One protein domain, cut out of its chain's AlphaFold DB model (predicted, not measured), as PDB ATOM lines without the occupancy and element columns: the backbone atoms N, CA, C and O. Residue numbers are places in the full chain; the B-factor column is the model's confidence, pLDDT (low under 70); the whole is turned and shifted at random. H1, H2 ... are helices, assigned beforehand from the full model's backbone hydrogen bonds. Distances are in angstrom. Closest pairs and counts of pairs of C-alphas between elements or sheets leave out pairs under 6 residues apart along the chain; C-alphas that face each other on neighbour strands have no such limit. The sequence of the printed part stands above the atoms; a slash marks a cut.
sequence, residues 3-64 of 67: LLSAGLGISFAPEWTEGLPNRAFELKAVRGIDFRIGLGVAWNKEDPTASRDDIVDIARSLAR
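What this domain is: This is residues 3 to 64 of the 67 residues of the protein "Transcriptional regulator, LysR family" of Rhizobium leguminosarum bv. viciae (UniProt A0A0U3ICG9). There is little regular structure: a loose, open loop of chain holding the short helix H1 makes one end, and a long unnamed stretch crosses to the other end, where residues 44 to 51 stick out and the longer helix H2 folds back. The 62 printed residues include two named helices, H1 then H2, and no named strand; the class is all helix, with only 17 residues in named elements. The whole is extended, with a radius of gyration of the C-alphas of 16.9 A, and spans 44 by 27 by 20 A.

Where its parts are: After residues 3 to 14, H1 holds residues 15 to 19, from C-alpha 15 at (109.591, 209.912, 321.215). H2 holds residues 52 to 63, is 16.2 A long and ends with C-alpha 63 at (102.599, 211.199, 306.687).

How they stand to each other: H1 and H2 are apart. Every O i to N i+4 pair of H2 is within hydrogen-bond range; H1 has 0 of 1, but 2 of 2 O i to N i+3 pairs.

The domain as a whole: The farthest C-alphas, of Gly 7 and Glu 46, are 45.0 A apart. The printed part has no cut; the link from H1 to H2, 32 residues, is long. Residues 3 to 5, 7 and 34 to 35 have pLDDT under 70.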
ATOM      1  N   LEU A   3     113.302 221.874 334.721       65.62
ATOM      2  CA  LEU A   3     113.079 221.049 335.925       65.62
ATOM      3  C   LEU A   3     113.598 219.607 335.789       65.62
ATOM      4  O   LEU A   3     114.230 219.100 336.711       65.62
ATOM      5  N   LEU A   4     113.393 218.968 334.630       58.38
ATOM      6  CA  LEU A   4     113.901 217.609 334.384       58.38
ATOM      7  C   LEU A   4     115.427 217.582 334.341       58.38
ATOM      8  O   LEU A   4     116.044 216.694 334.915       58.38
ATOM      9  N   SER A   5     116.037 218.578 333.694       62.56
ATOM     10  CA  SER A   5     117.497 218.709 333.644       62.56
ATOM     11  C   SER A   5     118.126 218.970 335.016       62.56
ATOM     12  O   SER A   5     119.314 218.725 335.182       62.56
ATOM     13  N   ALA A   6     117.346 219.446 335.992       70.50
ATOM     14  CA  ALA A   6     117.775 219.638 337.374       70.50
ATOM     15  C   ALA A   6     117.536 218.402 338.267       70.50
ATOM     16  O   ALA A   6     117.782 218.469 339.468       70.50
ATOM     17  N   GLY A   7     117.026 217.290 337.719       67.50
ATOM     18  CA  GLY A   7     116.703 216.082 338.487       67.50
ATOM     19  C   GLY A   7     115.461 216.209 339.380       67.50
ATOM     20  O   GLY A   7     115.196 215.318 340.186       67.50
ATOM     21  N   LEU A   8     114.680 217.290 339.250       72.62
ATOM     22  CA  LEU A   8     113.436 217.487 339.992       72.62
ATOM     23  C   LEU A   8     112.231 217.052 339.144       72.62
ATOM     24  O   LEU A   8     111.609 217.854 338.445       72.62
ATOM     25  N   GLY A   9     111.873 215.770 339.261       75.50
ATOM     26  CA  GLY A   9     110.577 215.236 338.836       75.50
ATOM     27  C   GLY A   9     110.585 214.356 337.583       75.50
ATOM     28  O   GLY A   9     111.620 214.071 336.987       75.50
ATOM     29  N   ILE A  10     109.385 213.908 337.206       80.75
ATOM     30  CA  ILE A  10     109.108 213.053 336.043       80.75
ATOM     31  C   ILE A  10     108.222 213.848 335.080       80.75
ATOM     32  O   ILE A  10     107.295 214.530 335.514       80.75
ATOM     33  N   SER A  11     108.483 213.748 333.778       80.56
ATOM     34  CA  SER A  11     107.602 214.297 332.743       80.56
ATOM     35  C   SER A  11     107.514 213.350 331.555       80.56
ATOM     36  O   SER A  11     108.358 212.470 331.377       80.56
ATOM     37  N   PHE A  12     106.485 213.550 330.740       83.25
ATOM     38  CA  PHE A  12     106.311 212.863 329.475       83.25
ATOM     39  C   PHE A  12     106.944 213.695 328.371       83.25
ATOM     40  O   PHE A  12     106.723 214.903 328.269       83.25
ATOM     41  N   ALA A  13     107.736 213.029 327.547       83.88
ATOM     42  CA  ALA A  13     108.340 213.621 326.377       83.88
ATOM     43  C   ALA A  13     107.930 212.797 325.153       83.88
ATOM     44  O   ALA A  13     107.853 211.570 325.258       83.88
ATOM     45  N   PRO A  14     107.679 213.446 324.008       83.12
ATOM     46  CA  PRO A  14     107.514 212.736 322.752       83.12
ATOM     47  C   PRO A  14     108.746 211.903 322.409       83.12
ATOM     48  O   PRO A  14     109.867 212.261 322.781       83.12
ATOM     49  N   GLU A  15     108.550 210.848 321.632       83.69
ATOM     50  CA  GLU A  15     109.591 209.912 321.215       83.69
ATOM     51  C   GLU A  15     110.752 210.597 320.481       83.69
ATOM     52  O   GLU A  15     111.911 210.255 320.707       83.69
ATOM     53  N   TRP A  16     110.485 211.655 319.705       82.94
ATOM     54  CA  TRP A  16     111.531 212.424 319.016       82.94
ATOM     55  C   TRP A  16     112.508 213.135 319.965       82.94
ATOM     56  O   TRP A  16     113.581 213.566 319.544       82.94
ATOM     57  N   THR A  17     112.189 213.224 321.260       84.62
ATOM     58  CA  THR A  17     113.112 213.726 322.291       84.62
ATOM     59  C   THR A  17     114.316 212.797 322.471       84.62
ATOM     60  O   THR A  17     115.366 213.244 322.930       84.62
ATOM     61  N   GLU A  18     114.210 211.519 322.089       83.38
ATOM     62  CA  GLU A  18     115.320 210.567 322.152       83.38
ATOM     63  C   GLU A  18     116.492 210.956 321.235       83.38
ATOM     64  O   GLU A  18     117.652 210.752 321.588       83.38
ATOM     65  N   GLY A  19     116.216 211.596 320.099       83.62
ATOM     66  CA  GLY A  19     117.252 212.017 319.152       83.62
ATOM     67  C   GLY A  19     118.049 213.257 319.572       83.62
ATOM     68  O   GLY A  19     119.007 213.620 318.892       83.62
ATOM     69  N   LEU A  20     117.673 213.938 320.662       84.62
ATOM     70  CA  LEU A  20     118.316 215.192 321.058       84.62
ATOM     71  C   LEU A  20     119.679 214.952 321.743       84.62
ATOM     72  O   LEU A  20     119.771 214.113 322.649       84.62
ATOM     73  N   PRO A  21     120.733 215.703 321.363       81.50
ATOM     74  CA  PRO A  21     122.041 215.631 322.011       81.50
ATOM     75  C   PRO A  21     122.027 216.266 323.415       81.50
ATOM     76  O   PRO A  21     121.134 217.045 323.747       81.50
ATOM     77  N   ASN A  22     123.047 215.963 324.231       76.38
ATOM     78  CA  ASN A  22     123.279 216.549 325.564       76.38
ATOM     79  C   ASN A  22     122.075 216.489 326.523       76.38
ATOM     80  O   ASN A  22     121.710 217.474 327.170       76.38
ATOM     81  N   ARG A  23     121.457 215.314 326.645       76.75
ATOM     82  CA  ARG A  23     120.377 215.094 327.612       76.75
ATOM     83  C   ARG A  23     120.950 214.822 329.001       76.75
ATOM     84  O   ARG A  23     121.705 213.881 329.194       76.75
ATOM     85  N   ALA A  24     120.539 215.634 329.971       83.12
ATOM     86  CA  ALA A  24     120.854 215.463 331.393       83.12
ATOM     87  C   ALA A  24     119.824 214.578 332.133       83.12
ATOM     88  O   ALA A  24     119.672 214.687 333.344       83.12
ATOM     89  N   PHE A  25     119.053 213.767 331.405       80.75
ATOM     90  CA  PHE A  25     117.971 212.943 331.941       80.75
ATOM     91  C   PHE A  25     117.842 211.638 331.149       80.75
ATOM     92  O   PHE A  25     118.161 211.590 329.959       80.75
ATOM     93  N   GLU A  26     117.328 210.597 331.799       84.38
ATOM     94  CA  GLU A  26     117.022 209.312 331.166       84.38
ATOM     95  C   GLU A  26     115.593 209.301 330.606       84.38
ATOM     96  O   GLU A  26     114.671 209.867 331.197       84.38
ATOM     97  N   LEU A  27     115.395 208.636 329.464       85.75
ATOM     98  CA  LEU A  27     114.066 208.357 328.918       85.75
ATOM     99  C   LEU A  27     113.703 206.897 329.173       85.75
ATOM    100  O   LEU A  27     114.488 205.992 328.897       85.75
ATOM    101  N   LYS A  28     112.478 206.664 329.646       86.75
ATOM    102  CA  LYS A  28     111.905 205.326 329.798       86.75
ATOM    103  C   LYS A  28     110.629 205.227 328.977       86.75
ATOM    104  O   LYS A  28     109.713 206.023 329.171       86.75
ATOM    105  N   ALA A  29     110.557 204.227 328.098       82.56
ATOM    106  CA  ALA A  29     109.358 203.960 327.313       82.56
ATOM    107  C   ALA A  29     108.177 203.638 328.239       82.56
ATOM    108  O   ALA A  29     108.232 202.696 329.040       82.56
ATOM    109  N   VAL A  30     107.107 204.421 328.126       82.44
ATOM    110  CA  VAL A  30     105.882 204.212 328.898       82.44
ATOM    111  C   VAL A  30     105.022 203.165 328.182       82.44
ATOM    112  O   VAL A  30     104.908 203.173 326.960       82.44
ATOM    113  N   ARG A  31     104.444 202.224 328.934       82.19
ATOM    114  CA  ARG A  31     103.627 201.110 328.413       82.19
ATOM    115  C   ARG A  31     102.206 201.196 328.974       82.19
ATOM    116  O   ARG A  31     102.027 201.690 330.082       82.19
ATOM    117  N   GLY A  32     101.217 200.672 328.244       76.25
ATOM    118  CA  GLY A  32      99.833 200.531 328.729       76.25
ATOM    119  C   GLY A  32      98.902 201.726 328.486       76.25
ATOM    120  O   GLY A  32      97.808 201.747 329.040       76.25
ATOM    121  N   ILE A  33      99.309 202.703 327.669       73.50
ATOM    122  CA  ILE A  33      98.499 203.858 327.242       73.50
ATOM    123  C   ILE A  33      98.710 204.048 325.727       73.50
ATOM    124  O   ILE A  33      99.803 203.772 325.231       73.50
ATOM    125  N   ASP A  34      97.681 204.476 324.986       69.62
ATOM    126  CA  ASP A  34      97.817 204.847 323.566       69.62
ATOM    127  C   ASP A  34      98.498 206.227 323.478       69.62
ATOM    128  O   ASP A  34      97.896 207.264 323.768       69.62
ATOM    129  N   PHE A  35      99.796 206.232 323.162       65.75
ATOM    130  CA  PHE A  35     100.596 207.447 323.005       65.75
ATOM    131  C   PHE A  35     100.518 207.941 321.562       65.75
ATOM    132  O   PHE A  35     101.348 207.582 320.730       65.75
ATOM    133  N   ARG A  36      99.536 208.794 321.259       75.25
ATOM    134  CA  ARG A  36      99.503 209.547 319.996       75.25
ATOM    135  C   ARG A  36      99.670 211.027 320.265       75.25
ATOM    136  O   ARG A  36      98.767 211.680 320.780       75.25
ATOM    137  N   ILE A  37     100.826 211.552 319.880       77.25
ATOM    138  CA  ILE A  37     101.100 212.984 319.890       77.25
ATOM    139  C   ILE A  37     100.964 213.481 318.451       77.25
ATOM    140  O   ILE A  37     101.683 213.041 317.561       77.25
ATOM    141  N   GLY A  38      99.997 214.368 318.210       81.00
ATOM    142  CA  GLY A  38      99.796 214.981 316.899       81.00
ATOM    143  C   GLY A  38     100.758 216.147 316.680       81.00
ATOM    144  O   GLY A  38     100.882 217.014 317.543       81.00
ATOM    145  N   LEU A  39     101.394 216.193 315.511       83.56
ATOM    146  CA  LEU A  39     102.161 217.345 315.039       83.56
ATOM    147  C   LEU A  39     101.422 217.984 313.858       83.56
ATOM    148  O   LEU A  39     101.065 217.298 312.903       83.56
ATOM    149  N   GLY A  40     101.184 219.293 313.933       85.56
ATOM    150  CA  GLY A  40     100.478 220.054 312.904       85.56
ATOM    151  C   GLY A  40     101.276 221.267 312.445       85.56
ATOM    152  O   GLY A  40     102.050 221.837 313.211       85.56
ATOM    153  N   VAL A  41     101.060 221.670 311.194       86.38
ATOM    154  CA  VAL A  41     101.590 222.915 310.628       86.38
ATOM    155  C   VAL A  41     100.432 223.900 310.482       86.38
ATOM    156  O   VAL A  41      99.354 223.520 310.028       86.38
ATOM    157  N   ALA A  42     100.650 225.155 310.871       87.12
ATOM    158  CA  ALA A  42      99.669 226.229 310.763       87.12
ATOM    159  C   ALA A  42     100.302 227.466 310.113       87.12
ATOM    160  O   ALA A  42     101.481 227.747 310.318       87.12
ATOM    161  N   TRP A  43      99.507 228.208 309.345       88.44
ATOM    162  CA  TRP A  43      99.905 229.452 308.681       88.44
ATOM    163  C   TRP A  43      98.732 230.433 308.642       88.44
ATOM    164  O   TRP A  43      97.578 230.056 308.863       88.44
ATOM    165  N   ASN A  44      99.035 231.702 308.357       88.62
ATOM    166  CA  ASN A  44      98.025 232.736 308.172       88.62
ATOM    167  C   ASN A  44      97.198 232.459 306.899       88.62
ATOM    168  O   ASN A  44      97.725 232.000 305.887       88.62
ATOM    169  N   LYS A  45      95.885 232.699 306.967       85.12
ATOM    170  CA  LYS A  45      94.954 232.439 305.861       85.12
ATOM    171  C   LYS A  45      94.997 233.516 304.768       85.12
ATOM    172  O   LYS A  45      94.749 233.192 303.612       85.12
ATOM    173  N   GLU A  46      95.244 234.765 305.144       89.31
ATOM    174  CA  GLU A  46      95.195 235.953 304.283       89.31
ATOM    175  C   GLU A  46      96.540 236.217 303.599       89.31
ATOM    176  O   GLU A  46      96.560 236.652 302.452       89.31
ATOM    177  N   ASP A  47      97.642 235.884 304.275       84.69
ATOM    178  CA  ASP A  47      99.003 235.939 303.735       84.69
ATOM    179  C   ASP A  47      99.739 234.616 304.023       84.69
ATOM    180  O   ASP A  47     100.461 234.486 305.021       84.69
ATOM    181  N   PRO A  48      99.476 233.561 303.232       78.12
ATOM    182  CA  PRO A  48     100.139 232.280 303.415       78.12
ATOM    183  C   PRO A  48     101.623 232.382 303.044       78.12
ATOM    184  O   PRO A  48     102.008 233.062 302.098       78.12
ATOM    185  N   THR A  49     102.470 231.632 303.753       81.56
ATOM    186  CA  THR A  49     103.900 231.526 303.430       81.56
ATOM    187  C   THR A  49     104.101 231.130 301.963       81.56
ATOM    188  O   THR A  49     103.446 230.207 301.480       81.56
ATOM    189  N   ALA A  50     105.049 231.783 301.278       80.56
ATOM    190  CA  ALA A  50     105.283 231.648 299.834       80.56
ATOM    191  C   ALA A  50     105.496 230.203 299.328       80.56
ATOM    192  O   ALA A  50     105.256 229.933 298.157       80.56
ATOM    193  N   SER A  51     105.898 229.275 300.201       85.06
ATOM    194  CA  SER A  51     106.137 227.853 299.885       85.06
ATOM    195  C   SER A  51     105.169 226.907 300.604       85.06
ATOM    196  O   SER A  51     105.519 225.774 300.926       85.06
ATOM    197  N   ARG A  52     103.954 227.369 300.924       87.31
ATOM    198  CA  ARG A  52     102.945 226.563 301.630       87.31
ATOM    199  C   ARG A  52     102.719 225.211 300.954       87.31
ATOM    200  O   ARG A  52     102.680 224.200 301.650       87.31
ATOM    201  N   ASP A  53     102.536 225.196 299.638       88.88
ATOM    202  CA  ASP A  53     102.205 223.967 298.911       88.88
ATOM    203  C   ASP A  53     103.365 222.962 298.950       88.88
ATOM    204  O   ASP A  53     103.136 221.793 299.256       88.88
ATOM    205  N   ASP A  54     104.611 223.428 298.816       91.12
ATOM    206  CA  ASP A  54     105.807 222.587 298.973       91.12
ATOM    207  C   ASP A  54     105.887 221.972 300.381       91.12
ATOM    208  O   ASP A  54     106.152 220.780 300.546       91.12
ATOM    209  N   ILE A  55     105.607 222.772 301.420       89.50
ATOM    210  CA  ILE A  55     105.570 222.302 302.814       89.50
ATOM    211  C   ILE A  55     104.472 221.245 302.998       89.50
ATOM    212  O   ILE A  55     104.685 220.244 303.688       89.50
ATOM    213  N   VAL A  56     103.304 221.438 302.379       89.75
ATOM    214  CA  VAL A  56     102.196 220.474 302.420       89.75
ATOM    215  C   VAL A  56     102.566 219.172 301.717       89.75
ATOM    216  O   VAL A  56     102.263 218.101 302.248       89.75
ATOM    217  N   ASP A  57     103.226 219.227 300.562       91.06
ATOM    218  CA  ASP A  57     103.654 218.028 299.839       91.06
ATOM    219  C   ASP A  57     104.729 217.248 300.599       91.06
ATOM    220  O   ASP A  57     104.637 216.019 300.704       91.06
ATOM    221  N   ILE A  58     105.680 217.942 301.231       89.56
ATOM    222  CA  ILE A  58     106.648 217.323 302.147       89.56
ATOM    223  C   ILE A  58     105.914 216.648 303.310       89.56
ATOM    224  O   ILE A  58     106.137 215.465 303.574       89.56
ATOM    225  N   ALA A  59     104.998 217.355 303.979       88.00
ATOM    226  CA  ALA A  59     104.240 216.805 305.101       88.00
ATOM    227  C   ALA A  59     103.405 215.582 304.688       88.00
ATOM    228  O   ALA A  59     103.363 214.585 305.407       88.00
ATOM    229  N   ARG A  60     102.782 215.613 303.504       88.62
ATOM    230  CA  ARG A  60     102.029 214.481 302.947       88.62
ATOM    231  C   ARG A  60     102.937 213.295 302.640       88.62
ATOM    232  O   ARG A  60     102.529 212.161 302.870       88.62
ATOM    233  N   SER A  61     104.139 213.544 302.123       88.62
ATOM    234  CA  SER A  61     105.146 212.507 301.885       88.62
ATOM    235  C   SER A  61     105.560 211.826 303.193       88.62
ATOM    236  O   SER A  61     105.562 210.601 303.268       88.62
ATOM    237  N   LEU A  62     105.802 212.609 304.248       84.69
ATOM    238  CA  LEU A  62     106.174 212.106 305.576       84.69
ATOM    239  C   LEU A  62     105.027 211.379 306.293       84.69
ATOM    240  O   LEU A  62     105.267 210.432 307.036       84.69
ATOM    241  N   ALA A  63     103.780 211.806 306.078       81.94
ATOM    242  CA  ALA A  63     102.599 211.199 306.687       81.94
ATOM    243  C   ALA A  63     102.138 209.909 305.986       81.94
ATOM    244  O   ALA A  63     101.286 209.196 306.520       81.94
ATOM    245  N   ARG A  64     102.654 209.603 304.787       76.62
ATOM    246  CA  ARG A  64     102.375 208.330 304.117       76.62
ATOM    247  C   ARG A  64     103.122 207.219 304.858       76.62
ATOM    248  O   ARG A  64     104.348 207.275 304.926       76.62
TER     249      ARG A  64